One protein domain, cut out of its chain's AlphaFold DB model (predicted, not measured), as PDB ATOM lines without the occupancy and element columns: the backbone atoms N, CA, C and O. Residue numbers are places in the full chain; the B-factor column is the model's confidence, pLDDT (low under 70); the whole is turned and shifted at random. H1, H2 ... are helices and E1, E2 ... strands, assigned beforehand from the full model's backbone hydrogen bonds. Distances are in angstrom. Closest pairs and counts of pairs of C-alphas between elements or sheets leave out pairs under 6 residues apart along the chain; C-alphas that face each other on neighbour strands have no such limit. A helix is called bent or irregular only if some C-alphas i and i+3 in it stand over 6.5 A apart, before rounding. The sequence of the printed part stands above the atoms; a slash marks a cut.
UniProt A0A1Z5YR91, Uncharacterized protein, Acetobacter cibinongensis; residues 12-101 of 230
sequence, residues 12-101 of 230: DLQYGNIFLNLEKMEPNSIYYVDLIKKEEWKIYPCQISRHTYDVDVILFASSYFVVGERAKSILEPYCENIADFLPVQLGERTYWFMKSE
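What this domain is: This is residues 12 to 101 of the 230 residues of an uncharacterized protein of Acetobacter cibinongensis (UniProt A0A1Z5YR91). A six-strand sheet, strongly twisted and curled like part of a barrel, has helix H2 packed along one face. Its edge strands E2 and E5 come near each other at one end, while the loop of residues 21 to 45 holds short H1, which only grazes the sheet. The printed part has 90 residues, in the order E1 H1 E2 E3 E4 H2 E5 E6; the mixed sheet runs E2 E1 E3 E4 E6 E5. The class is mixed, helices and strands; the whole is compact, radius of gyration of the C-alphas 12.5 A, spanning 36 by 30 by 24 A.

Where its parts are: E1, residues 17 to 20, begins at C-alpha (182.745, 224.424, 185.910). H1 is 30 to 35, irregular, with C-alphas 31 and 34 7.6 A apart. E2 is 46 to 48, E3 57 to 60, E4 64 to 67. H2, 69 to 79, 14.4 A, is only just irregular: C-alphas 74 and 77 are 6.8 A apart. E5, 83 to 90, is 20.5 A; E6, 93 to 100, 22.3 A, ends at (199.286, 228.457, 178.909).

How they stand to each other: E1 is antiparallel to E2 (N 47 to O 19, 2.8 A) and parallel to E3 (N 18 to O 59, 2.9 A). E3 and E4 form a hairpin (N 58 to O 66, 2.8 A), as do E5 and E6 (N 97 to O 86, 2.7 A). E4 is antiparallel to E6 (N 67 to O 96, 2.8 A). E4, H2 and E5 make a split strand-helix-strand unit, two same-way strands with E6 between them, its crossover right-handed. In two layers, a helix on one face of a sheet, H2 runs along E6 at 18 degrees on the local plane, height 8.9 A; their closest C-alphas, Glu 69 and Tyr 95, are 6.5 A apart. O i to N i+4 pairs within range are 5 of 7 in H2 and 0 of 2 in H1, where 2 of 3 O i to N i+3 pairs are.

The domain as a whole: The C-alphas farthest apart, Glu 23 and Tyr 78, are 35.9 A apart. The printed part has no cut and no long link. Model confidence is under 70 at residues 20 to 33, 43 to 45 and 62.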
ATOM      1  N   ASP A  12     185.635 232.089 187.090       85.25
ATOM      2  CA  ASP A  12     184.676 232.464 188.114       85.25
ATOM      3  C   ASP A  12     183.623 231.360 188.307       85.25
ATOM      4  O   ASP A  12     182.785 231.088 187.441       85.25
ATOM      5  N   LEU A  13     183.672 230.722 189.479       81.06
ATOM      6  CA  LEU A  13     182.803 229.610 189.870       81.06
ATOM      7  C   LEU A  13     181.310 229.955 189.806       81.06
ATOM      8  O   LEU A  13     180.480 229.051 189.654       81.06
ATOM      9  N   GLN A  14     180.943 231.239 189.870       84.31
ATOM     10  CA  GLN A  14     179.549 231.651 189.708       84.31
ATOM     11  C   GLN A  14     179.011 231.415 188.286       84.31
ATOM     12  O   GLN A  14     177.796 231.466 188.084       84.31
ATOM     13  N   TYR A  15     179.885 231.153 187.307       85.75
ATOM     14  CA  TYR A  15     179.497 230.792 185.943       85.75
ATOM     15  C   TYR A  15     179.612 229.284 185.643       85.75
ATOM     16  O   TYR A  15     179.234 228.818 184.564       85.75
ATOM     17  N   GLY A  16     180.049 228.508 186.635       84.25
ATOM     18  CA  GLY A  16     180.100 227.054 186.606       84.25
ATOM     19  C   GLY A  16     181.483 226.487 186.316       84.25
ATOM     20  O   GLY A  16     182.502 227.159 186.440       84.25
ATOM     21  N   ASN A  17     181.510 225.191 186.013       84.44
ATOM     22  CA  ASN A  17     182.745 224.424 185.910       84.44
ATOM     23  C   ASN A  17     182.557 223.252 184.943       84.44
ATOM     24  O   ASN A  17     181.470 222.662 184.851       84.44
ATOM     25  N   ILE A  18     183.621 222.914 184.234       80.56
ATOM     26  CA  ILE A  18     183.714 221.722 183.407       80.56
ATOM     27  C   ILE A  18     184.690 220.767 184.084       80.56
ATOM     28  O   ILE A  18     185.807 221.123 184.460       80.56
ATOM     29  N   PHE A  19     184.254 219.525 184.218       75.25
ATOM     30  CA  PHE A  19     185.052 218.439 184.758       75.25
ATOM     31  C   PHE A  19     185.404 217.468 183.640       75.25
ATOM     32  O   PHE A  19     184.749 217.416 182.598       75.25
ATOM     33  N   LEU A  20     186.427 216.651 183.854       67.38
ATOM     34  CA  LEU A  20     186.621 215.492 182.998       67.38
ATOM     35  C   LEU A  20     185.562 214.430 183.262       67.38
ATOM     36  O   LEU A  20     185.115 214.243 184.394       67.38
ATOM     37  N   ASN A  21     185.222 213.677 182.218       66.94
ATOM     38  CA  ASN A  21     184.505 212.429 182.402       66.94
ATOM     39  C   ASN A  21     185.464 211.346 182.930       66.94
ATOM     40  O   ASN A  21     186.145 210.682 182.150       66.94
ATOM     41  N   LEU A  22     185.509 211.180 184.256       59.62
ATOM     42  CA  LEU A  22     186.397 210.228 184.938       59.62
ATOM     43  C   LEU A  22     186.169 208.766 184.505       59.62
ATOM     44  O   LEU A  22     187.094 207.963 184.558       59.62
ATOM     45  N   GLU A  23     184.972 208.421 184.026       55.66
ATOM     46  CA  GLU A  23     184.631 207.064 183.569       55.66
ATOM     47  C   GLU A  23     185.236 206.718 182.199       55.66
ATOM     48  O   GLU A  23     185.307 205.549 181.831       55.66
ATOM     49  N   LYS A  24     185.670 207.725 181.429       56.47
ATOM     50  CA  LYS A  24     186.241 207.567 180.080       56.47
ATOM     51  C   LYS A  24     187.743 207.858 180.039       56.47
ATOM     52  O   LYS A  24     188.260 208.246 178.993       56.47
ATOM     53  N   MET A  25     188.439 207.723 181.171       56.84
ATOM     54  CA  MET A  25     189.883 207.953 181.240       56.84
ATOM     55  C   MET A  25     190.657 206.868 180.479       56.84
ATOM     56  O   MET A  25     190.994 205.815 181.009       56.84
ATOM     57  N   GLU A  26     190.963 207.173 179.222       56.09
ATOM     58  CA  GLU A  26     192.152 206.700 178.505       56.09
ATOM     59  C   GLU A  26     193.432 207.171 179.253       56.09
ATOM     60  O   GLU A  26     193.345 208.079 180.086       56.09
ATOM     61  N   PRO A  27     194.637 206.616 178.992       50.47
ATOM     62  CA  PRO A  27     195.853 206.864 179.795       50.47
ATOM     63  C   PRO A  27     196.319 208.335 179.901       50.47
ATOM     64  O   PRO A  27     197.186 208.657 180.715       50.47
ATOM     65  N   ASN A  28     195.717 209.249 179.142       49.28
ATOM     66  CA  ASN A  28     196.021 210.677 179.134       49.28
ATOM     67  C   ASN A  28     195.181 211.445 180.173       49.28
ATOM     68  O   ASN A  28     194.236 212.160 179.840       49.28
ATOM     69  N   SER A  29     195.517 211.272 181.455       55.16
ATOM     70  CA  SER A  29     194.857 211.968 182.571       55.16
ATOM     71  C   SER A  29     195.082 213.491 182.564       55.16
ATOM     72  O   SER A  29     196.112 213.962 182.091       55.16
ATOM     73  N   ILE A  30     194.180 214.270 183.182       53.62
ATOM     74  CA  ILE A  30     194.351 215.731 183.354       53.62
ATOM     75  C   ILE A  30     195.560 216.131 184.186       53.62
ATOM     76  O   ILE A  30     196.091 217.220 183.993       53.62
ATOM     77  N   TYR A  31     196.041 215.241 185.059       54.78
ATOM     78  CA  TYR A  31     197.310 215.449 185.756       54.78
ATOM     79  C   TYR A  31     198.488 215.569 184.780       54.78
ATOM     80  O   TYR A  31     199.558 216.031 185.162       54.78
ATOM     81  N   TYR A  32     198.270 215.192 183.519       63.69
ATOM     82  CA  TYR A  32     199.218 215.299 182.429       63.69
ATOM     83  C   TYR A  32     198.736 216.210 181.300       63.69
ATOM     84  O   TYR A  32     199.409 216.236 180.282       63.69
ATOM     85  N   VAL A  33     197.635 216.970 181.431       69.94
ATOM     86  CA  VAL A  33     197.158 217.843 180.331       69.94
ATOM     87  C   VAL A  33     198.240 218.832 179.885       69.94
ATOM     88  O   VAL A  33     198.400 219.077 178.693       69.94
ATOM     89  N   ASP A  34     199.053 219.301 180.834       72.44
ATOM     90  CA  ASP A  34     200.229 220.133 180.578       72.44
ATOM     91  C   ASP A  34     201.329 219.394 179.802       72.44
ATOM     92  O   ASP A  34     202.035 220.007 179.011       72.44
ATOM     93  N   LEU A  35     201.445 218.074 179.958       75.56
ATOM     94  CA  LEU A  35     202.444 217.245 179.273       75.56
ATOM     95  C   LEU A  35     202.028 216.832 177.857       75.56
ATOM     96  O   LEU A  35     202.868 216.363 177.092       75.56
ATOM     97  N   ILE A  36     200.746 216.962 177.514       77.12
ATOM     98  CA  ILE A  36     200.234 216.547 176.207       77.12
ATOM     99  C   ILE A  36     200.614 217.601 175.187       77.12
ATOM    100  O   ILE A  36     200.196 218.759 175.292       77.12
ATOM    101  N   LYS A  37     201.397 217.191 174.191       81.44
ATOM    102  CA  LYS A  37     201.798 218.071 173.099       81.44
ATOM    103  C   LYS A  37     200.597 218.430 172.235       81.44
ATOM    104  O   LYS A  37     199.659 217.642 172.096       81.44
ATOM    105  N   LYS A  38     200.652 219.599 171.602       82.81
ATOM    106  CA  LYS A  38     199.605 220.089 170.697       82.81
ATOM    107  C   LYS A  38     199.251 219.077 169.606       82.81
ATOM    108  O   LYS A  38     198.074 218.866 169.329       82.81
ATOM    109  N   GLU A  39     200.246 218.407 169.031       83.31
ATOM    110  CA  GLU A  39     200.069 217.425 167.951       83.31
ATOM    111  C   GLU A  39     199.413 216.122 168.436       83.31
ATOM    112  O   GLU A  39     198.848 215.367 167.647       83.31
ATOM    113  N   GLU A  40     199.477 215.858 169.741       80.31
ATOM    114  CA  GLU A  40     198.900 214.685 170.398       80.31
ATOM    115  C   GLU A  40     197.503 214.978 170.970       80.31
ATOM    116  O   GLU A  40     196.858 214.083 171.529       80.31
ATOM    117  N   TRP A  41     197.016 216.219 170.834       81.00
ATOM    118  CA  TRP A  41     195.734 216.636 171.383       81.00
ATOM    119  C   TRP A  41     194.569 215.919 170.696       81.00
ATOM    120  O   TRP A  41     194.236 216.162 169.534       81.00
ATOM    121  N   LYS A  42     193.903 215.049 171.454       72.56
ATOM    122  CA  LYS A  42     192.641 214.414 171.070       72.56
ATOM    123  C   LYS A  42     191.497 215.114 171.792       72.56
ATOM    124  O   LYS A  42     191.647 215.521 172.937       72.56
ATOM    125  N   ILE A  43     190.346 215.237 171.136       66.31
ATOM    126  CA  ILE A  43     189.153 215.856 171.725       66.31
ATOM    127  C   ILE A  43     188.748 215.085 172.996       66.31
ATOM    128  O   ILE A  43     188.344 213.924 172.921       66.31
ATOM    129  N   TYR A  44     188.846 215.736 174.159       65.06
ATOM    130  CA  TYR A  44     188.548 215.118 175.454       65.06
ATOM    131  C   TYR A  44     187.044 215.099 175.757       65.06
ATOM    132  O   TYR A  44     186.376 216.124 175.607       65.06
ATOM    133  N   PRO A  45     186.494 213.970 176.246       64.69
ATOM    134  CA  PRO A  45     185.132 213.939 176.749       64.69
ATOM    135  C   PRO A  45     185.057 214.650 178.106       64.69
ATOM    136  O   PRO A  45     185.563 214.162 179.121       64.69
ATOM    137  N   CYS A  46     184.372 215.787 178.145       72.19
ATOM    138  CA  CYS A  46     184.128 216.530 179.377       72.19
ATOM    139  C   CYS A  46     182.709 216.302 179.922       72.19
ATOM    140  O   CYS A  46     181.763 216.038 179.177       72.19
ATOM    141  N   GLN A  47     182.556 216.433 181.237       74.25
ATOM    142  CA  GLN A  47     181.278 216.540 181.932       74.25
ATOM    143  C   GLN A  47     181.029 217.996 182.318       74.25
ATOM    144  O   GLN A  47     181.906 218.692 182.824       74.25
ATOM    145  N   ILE A  48     179.803 218.455 182.100       81.12
ATOM    146  CA  ILE A  48     179.406 219.834 182.368       81.12
ATOM    147  C   ILE A  48     178.603 219.855 183.665       81.12
ATOM    148  O   ILE A  48     177.608 219.135 183.790       81.12
ATOM    149  N   SER A  49     179.005 220.700 184.617       83.00
ATOM    150  CA  SER A  49     178.228 220.908 185.839       83.00
ATOM    151  C   SER A  49     176.802 221.368 185.524       83.00
ATOM    152  O   SER A  49     176.542 222.103 184.570       83.00
ATOM    153  N   ARG A  50     175.845 220.994 186.377       80.38
ATOM    154  CA  ARG A  50     174.445 221.438 186.257       80.38
ATOM    155  C   ARG A  50     174.282 222.966 186.301       80.38
ATOM    156  O   ARG A  50     173.287 223.468 185.792       80.38
ATOM    157  N   HIS A  51     175.242 223.675 186.899       82.38
ATOM    158  CA  HIS A  51     175.260 225.137 187.041       82.38
ATOM    159  C   HIS A  51     176.263 225.814 186.099       82.38
ATOM    160  O   HIS A  51     176.747 226.897 186.399       82.38
ATOM    161  N   THR A  52     176.615 225.176 184.984       86.25
ATOM    162  CA  THR A  52     177.426 225.827 183.950       86.25
ATOM    163  C   THR A  52     176.536 226.631 183.017       86.25
ATOM    164  O   THR A  52     175.574 226.099 182.452       86.25
ATOM    165  N   TYR A  53     176.854 227.914 182.872       88.94
ATOM    166  CA  TYR A  53     176.126 228.856 182.025       88.94
ATOM    167  C   TYR A  53     176.824 229.023 180.674       88.94
ATOM    168  O   TYR A  53     178.014 228.737 180.548       88.94
ATOM    169  N   ASP A  54     176.080 229.455 179.656       89.06
ATOM    170  CA  ASP A  54     176.651 229.738 178.334       89.06
ATOM    171  C   ASP A  54     177.335 231.116 178.344       89.06
ATOM    172  O   ASP A  54     176.731 232.140 178.026       89.06
ATOM    173  N   VAL A  55     178.583 231.138 178.812       91.62
ATOM    174  CA  VAL A  55     179.445 232.326 178.916       91.62
ATOM    175  C   VAL A  55     180.707 232.166 178.062       91.62
ATOM    176  O   VAL A  55     180.971 231.092 177.519       91.62
ATOM    177  N   ASP A  56     181.495 233.236 177.932       94.06
ATOM    178  CA  ASP A  56     182.686 233.243 177.079       94.06
ATOM    179  C   ASP A  56     183.823 232.360 177.615       94.06
ATOM    180  O   ASP A  56     184.581 231.800 176.823       94.06
ATOM    181  N   VAL A  57     183.953 232.246 178.941       93.81
ATOM    182  CA  VAL A  57     185.023 231.501 179.613       93.81
ATOM    183  C   VAL A  57     184.450 230.654 180.738       93.81
ATOM    184  O   VAL A  57     183.695 231.134 181.579       93.81
ATOM    185  N   ILE A  58     184.831 229.382 180.774       90.50
ATOM    186  CA  ILE A  58     184.382 228.428 181.781       90.50
ATOM    187  C   ILE A  58     185.605 227.821 182.459       90.50
ATOM    188  O   ILE A  58     186.568 227.427 181.795       90.50
ATOM    189  N   LEU A  59     185.554 227.733 183.790       87.56
ATOM    190  CA  LEU A  59     186.587 227.061 184.565       87.56
ATOM    191  C   LEU A  59     186.684 225.591 184.151       87.56
ATOM    192  O   LEU A  59     185.672 224.902 184.008       87.56
ATOM    193  N   PHE A  60     187.911 225.107 184.011       81.56
ATOM    194  CA  PHE A  60     188.214 223.704 183.801       81.56
ATOM    195  C   PHE A  60     189.351 223.289 184.732       81.56
ATOM    196  O   PHE A  60     190.420 223.893 184.736       81.56
ATOM    197  N   ALA A  61     189.103 222.269 185.555       70.12
ATOM    198  CA  ALA A  61     190.092 221.684 186.467       70.12
ATOM    199  C   ALA A  61     190.932 222.702 187.265       70.12
ATOM    200  O   ALA A  61     192.158 222.630 187.311       70.12
ATOM    201  N   SER A  62     190.236 223.632 187.921       65.62
ATOM    202  CA  SER A  62     190.754 224.591 188.911       65.62
ATOM    203  C   SER A  62     191.682 225.699 188.400       65.62
ATOM    204  O   SER A  62     191.623 226.794 188.948       65.62
ATOM    205  N   SER A  63     192.502 225.468 187.375       70.19
ATOM    206  CA  SER A  63     193.496 226.445 186.895       70.19
ATOM    207  C   SER A  63     193.561 226.588 185.376       70.19
ATOM    208  O   SER A  63     194.469 227.234 184.847       70.19
ATOM    209  N   TYR A  64     192.600 226.001 184.665       82.38
ATOM    210  CA  TYR A  64     192.512 226.099 183.218       82.38
ATOM    211  C   TYR A  64     191.180 226.665 182.763       82.38
ATOM    212  O   TYR A  64     190.200 226.730 183.513       82.38
ATOM    213  N   PHE A  65     191.152 227.051 181.492       89.88
ATOM    214  CA  PHE A  65     190.029 227.742 180.893       89.88
ATOM    215  C   PHE A  65     189.584 227.018 179.636       89.88
ATOM    216  O   PHE A  65     190.395 226.650 178.785       89.88
ATOM    217  N   VAL A  66     188.275 226.860 179.507       90.94
ATOM    218  CA  VAL A  66     187.633 226.545 178.239       90.94
ATOM    219  C   VAL A  66     186.965 227.821 177.754       90.94
ATOM    220  O   VAL A  66     186.122 228.385 178.448       90.94
ATOM    221  N   VAL A  67     187.364 228.291 176.578       93.88
ATOM    222  CA  VAL A  67     186.888 229.536 175.983       93.88
ATOM    223  C   VAL A  67     185.977 229.255 174.792       93.88
ATOM    224  O   VAL A  67     186.177 228.299 174.036       93.88
ATOM    225  N   GLY A  68     184.953 230.085 174.627       93.25
ATOM    226  CA  GLY A  68     184.111 230.107 173.440       93.25
ATOM    227  C   GLY A  68     184.812 230.764 172.247       93.25
ATOM    228  O   GLY A  68     185.833 231.435 172.386       93.25
ATOM    229  N   GLU A  69     184.216 230.615 171.065       93.31
ATOM    230  CA  GLU A  69     184.758 231.114 169.789       93.31
ATOM    231  C   GLU A  69     185.061 232.618 169.809       93.31
ATOM    232  O   GLU A  69     186.118 233.051 169.354       93.31
ATOM    233  N   ARG A  70     184.160 233.410 170.399       95.00
ATOM    234  CA  ARG A  70     184.321 234.860 170.537       95.00
ATOM    235  C   ARG A  70     185.507 235.231 171.430       95.00
ATOM    236  O   ARG A  70     186.295 236.091 171.059       95.00
ATOM    237  N   ALA A  71     185.634 234.614 172.605       96.19
ATOM    238  CA  ALA A  71     186.778 234.878 173.475       96.19
ATOM    239  C   ALA A  71     188.081 234.433 172.812       96.19
ATOM    240  O   ALA A  71     189.050 235.181 172.835       96.19
ATOM    241  N   LYS A  72     188.092 233.268 172.152       95.88
ATOM    242  CA  LYS A  72     189.252 232.815 171.381       95.88
ATOM    243  C   LYS A  72     189.680 233.848 170.342       95.88
ATOM    244  O   LYS A  72     190.845 234.215 170.335       95.88
ATOM    245  N   SER A  73     188.772 234.325 169.488       96.25
ATOM    246  CA  SER A  73     189.141 235.243 168.400       96.25
ATOM    247  C   SER A  73     189.707 236.577 168.894       96.25
ATOM    248  O   SER A  73     190.497 237.202 168.193       96.25
ATOM    249  N   ILE A  74     189.330 236.994 170.105       96.62
ATOM    250  CA  ILE A  74     189.846 238.203 170.751       96.62
ATOM    251  C   ILE A  74     191.191 237.941 171.436       96.62
ATOM    252  O   ILE A  74     192.087 238.773 171.339       96.62
ATOM    253  N   LEU A  75     191.335 236.814 172.138       95.56
ATOM    254  CA  LEU A  75     192.514 236.513 172.956       95.56
ATOM    255  C   LEU A  75     193.683 235.955 172.138       95.56
ATOM    256  O   LEU A  75     194.829 236.296 172.405       95.56
ATOM    257  N   GLU A  76     193.411 235.106 171.148       94.12
ATOM    258  CA  GLU A  76     194.427 234.376 170.382       94.12
ATOM    259  C   GLU A  76     195.500 235.278 169.746       94.12
ATOM    260  O   GLU A  76     196.673 234.957 169.923       94.12
ATOM    261  N   PRO A  77     195.182 236.436 169.130       93.88
ATOM    262  CA  PRO A  77     196.207 237.323 168.568       93.88
ATOM    263  C   PRO A  77     197.214 237.866 169.593       93.88
ATOM    264  O   PRO A  77     198.344 238.185 169.241       93.88
ATOM    265  N   TYR A  78     196.813 237.982 170.861       92.00
ATOM    266  CA  TYR A  78     197.678 238.441 171.956       92.00
ATOM    267  C   TYR A  78     198.366 237.278 172.672       92.00
ATOM    268  O   TYR A  78     199.323 237.481 173.418       92.00
ATOM    269  N   CYS A  79     197.868 236.062 172.445       90.25
ATOM    270  CA  CYS A  79     198.286 234.863 173.143       90.25
ATOM    271  C   CYS A  79     199.069 233.869 172.266       90.25
ATOM    272  O   CYS A  79     199.473 232.830 172.774       90.25
ATOM    273  N   GLU A  80     199.306 234.170 170.987       85.00
ATOM    274  CA  GLU A  80     199.811 233.216 169.982       85.00
ATOM    275  C   GLU A  80     201.100 232.483 170.395       85.00
ATOM    276  O   GLU A  80     201.243 231.292 170.135       85.00
ATOM    277  N   ASN A  81     202.014 233.165 171.093       85.56
ATOM    278  CA  ASN A  81     203.288 232.588 171.547       85.56
ATOM    279  C   ASN A  81     203.293 232.167 173.024       85.56
ATOM    280  O   ASN A  81     204.338 231.783 173.548       85.56
ATOM    281  N   ILE A  82     202.161 232.301 173.718       88.88
ATOM    282  CA  ILE A  82     202.080 232.090 175.171       88.88
ATOM    283  C   ILE A  82     201.033 231.053 175.573       88.88
ATOM    284  O   ILE A  82     201.161 230.422 176.625       88.88
ATOM    285  N   ALA A  83     200.011 230.857 174.742       89.38
ATOM    286  CA  ALA A  83     198.980 229.873 174.976       89.38
ATOM    287  C   ALA A  83     198.498 229.224 173.679       89.38
ATOM    288  O   ALA A  83     198.227 229.890 172.682       89.38
ATOM    289  N   ASP A  84     198.303 227.913 173.745       89.50
ATOM    290  CA  ASP A  84     197.612 227.159 172.714       89.50
ATOM    291  C   ASP A  84     196.102 227.155 172.956       89.50
ATOM    292  O   ASP A  84     195.631 227.021 174.087       89.50
ATOM    293  N   PHE A  85     195.329 227.225 171.872       91.50
ATOM    294  CA  PHE A  85     193.875 227.069 171.893       91.50
ATOM    295  C   PHE A  85     193.498 225.720 171.289       91.50
ATOM    296  O   PHE A  85     193.320 225.580 170.077       91.50
ATOM    297  N   LEU A  86     193.383 224.713 172.147       88.50
ATOM    298  CA  LEU A  86     193.187 223.326 171.740       88.50
ATOM    299  C   LEU A  86     191.688 222.983 171.707       88.50
ATOM    300  O   LEU A  86     190.992 223.231 172.688       88.50
ATOM    301  N   PRO A  87     191.142 222.428 170.613       86.94
ATOM    302  CA  PRO A  87     189.701 222.234 170.481       86.94
ATOM    303  C   PRO A  87     189.157 221.198 171.477       86.94
ATOM    304  O   PRO A  87     189.717 220.115 171.651       86.94
ATOM    305  N   VAL A  88     188.022 221.510 172.099       82.38
ATOM    306  CA  VAL A  88     187.273 220.643 173.017       82.38
ATOM    307  C   VAL A  88     185.823 220.574 172.560       82.38
ATOM    308  O   VAL A  88     185.198 221.596 172.282       82.38
ATOM    309  N   GLN A  89     185.269 219.367 172.505       78.00
ATOM    310  CA  GLN A  89     183.884 219.152 172.105       78.00
ATOM    311  C   GLN A  89     182.991 219.081 173.343       78.00
ATOM    312  O   GLN A  89     183.131 218.177 174.168       78.00
ATOM    313  N   LEU A  90     182.039 220.008 173.446       77.44
ATOM    314  CA  LEU A  90     181.014 220.015 174.487       77.44
ATOM    315  C   LEU A  90     179.644 219.893 173.821       77.44
ATOM    316  O   LEU A  90     179.116 220.855 173.266       77.44
ATOM    317  N   GLY A  91     179.066 218.688 173.844       73.62
ATOM    318  CA  GLY A  91     177.859 218.395 173.066       73.62
ATOM    319  C   GLY A  91     178.134 218.554 171.568       73.62
ATOM    320  O   GLY A  91     179.076 217.958 171.056       73.62
ATOM    321  N   GLU A  92     177.349 219.375 170.873       74.19
ATOM    322  CA  GLU A  92     177.536 219.687 169.442       74.19
ATOM    323  C   GLU A  92     178.394 220.938 169.181       74.19
ATOM    324  O   GLU A  92     178.728 221.217 168.031       74.19
ATOM    325  N   ARG A  93     178.782 221.694 170.218       81.56
ATOM    326  CA  ARG A  93     179.553 222.934 170.066       81.56
ATOM    327  C   ARG A  93     181.034 222.713 170.361       81.56
ATOM    328  O   ARG A  93     181.400 222.084 171.358       81.56
ATOM    329  N   THR A  94     181.872 223.295 169.513       84.88
ATOM    330  CA  THR A  94     183.315 223.377 169.736       84.88
ATOM    331  C   THR A  94     183.627 224.541 170.666       84.88
ATOM    332  O   THR A  94     183.154 225.662 170.472       84.88
ATOM    333  N   TYR A  95     184.433 224.250 171.674       89.69
ATOM    334  CA  TYR A  95     185.099 225.208 172.539       89.69
ATOM    335  C   TYR A  95     186.612 225.006 172.423       89.69
ATOM    336  O   TYR A  95     187.070 224.095 171.733       89.69
ATOM    337  N   TRP A  96     187.399 225.836 173.101       91.00
ATOM    338  CA  TRP A  96     188.853 225.740 173.069       91.00
ATOM    339  C   TRP A  96     189.433 225.787 174.472       91.00
ATOM    340  O   TRP A  96     189.185 226.713 175.233       91.00
ATOM    341  N   PHE A  97     190.217 224.782 174.816       89.56
ATOM    342  CA  PHE A  97     191.055 224.778 175.997       89.56
ATOM    343  C   PHE A  97     192.223 225.742 175.781       89.56
ATOM    344  O   PHE A  97     193.036 225.533 174.882       89.56
ATOM    345  N   MET A  98     192.281 226.803 176.587       90.88
ATOM    346  CA  MET A  98     193.381 227.766 176.589       90.88
ATOM    347  C   MET A  98     194.500 227.229 177.488       90.88
ATOM    348  O   MET A  98     194.446 227.346 178.715       90.88
ATOM    349  N   LYS A  99     195.503 226.612 176.865       86.62
ATOM    350  CA  LYS A  99     196.664 226.012 177.523       86.62
ATOM    351  C   LYS A  99     197.817 227.010 177.558       86.62
ATOM    352  O   LYS A  99     198.439 227.244 176.532       86.62
ATOM    353  N   SER A 100     198.118 227.581 178.723       82.25
ATOM    354  CA  SER A 100     199.286 228.457 178.909       82.25
ATOM    355  C   SER A 100     200.486 227.650 179.404       82.25
ATOM    356  O   SER A 100     200.458 227.164 180.534       82.25
ATOM    357  N   GLU A 101     201.554 227.564 178.608       75.06
ATOM    358  CA  GLU A 101     202.788 226.838 178.973       75.06
ATOM    359  C   GLU A 101     203.921 227.752 179.459       75.06
ATOM    360  O   GLU A 101     204.972 227.276 179.893       75.06
TER     361      GLU A 101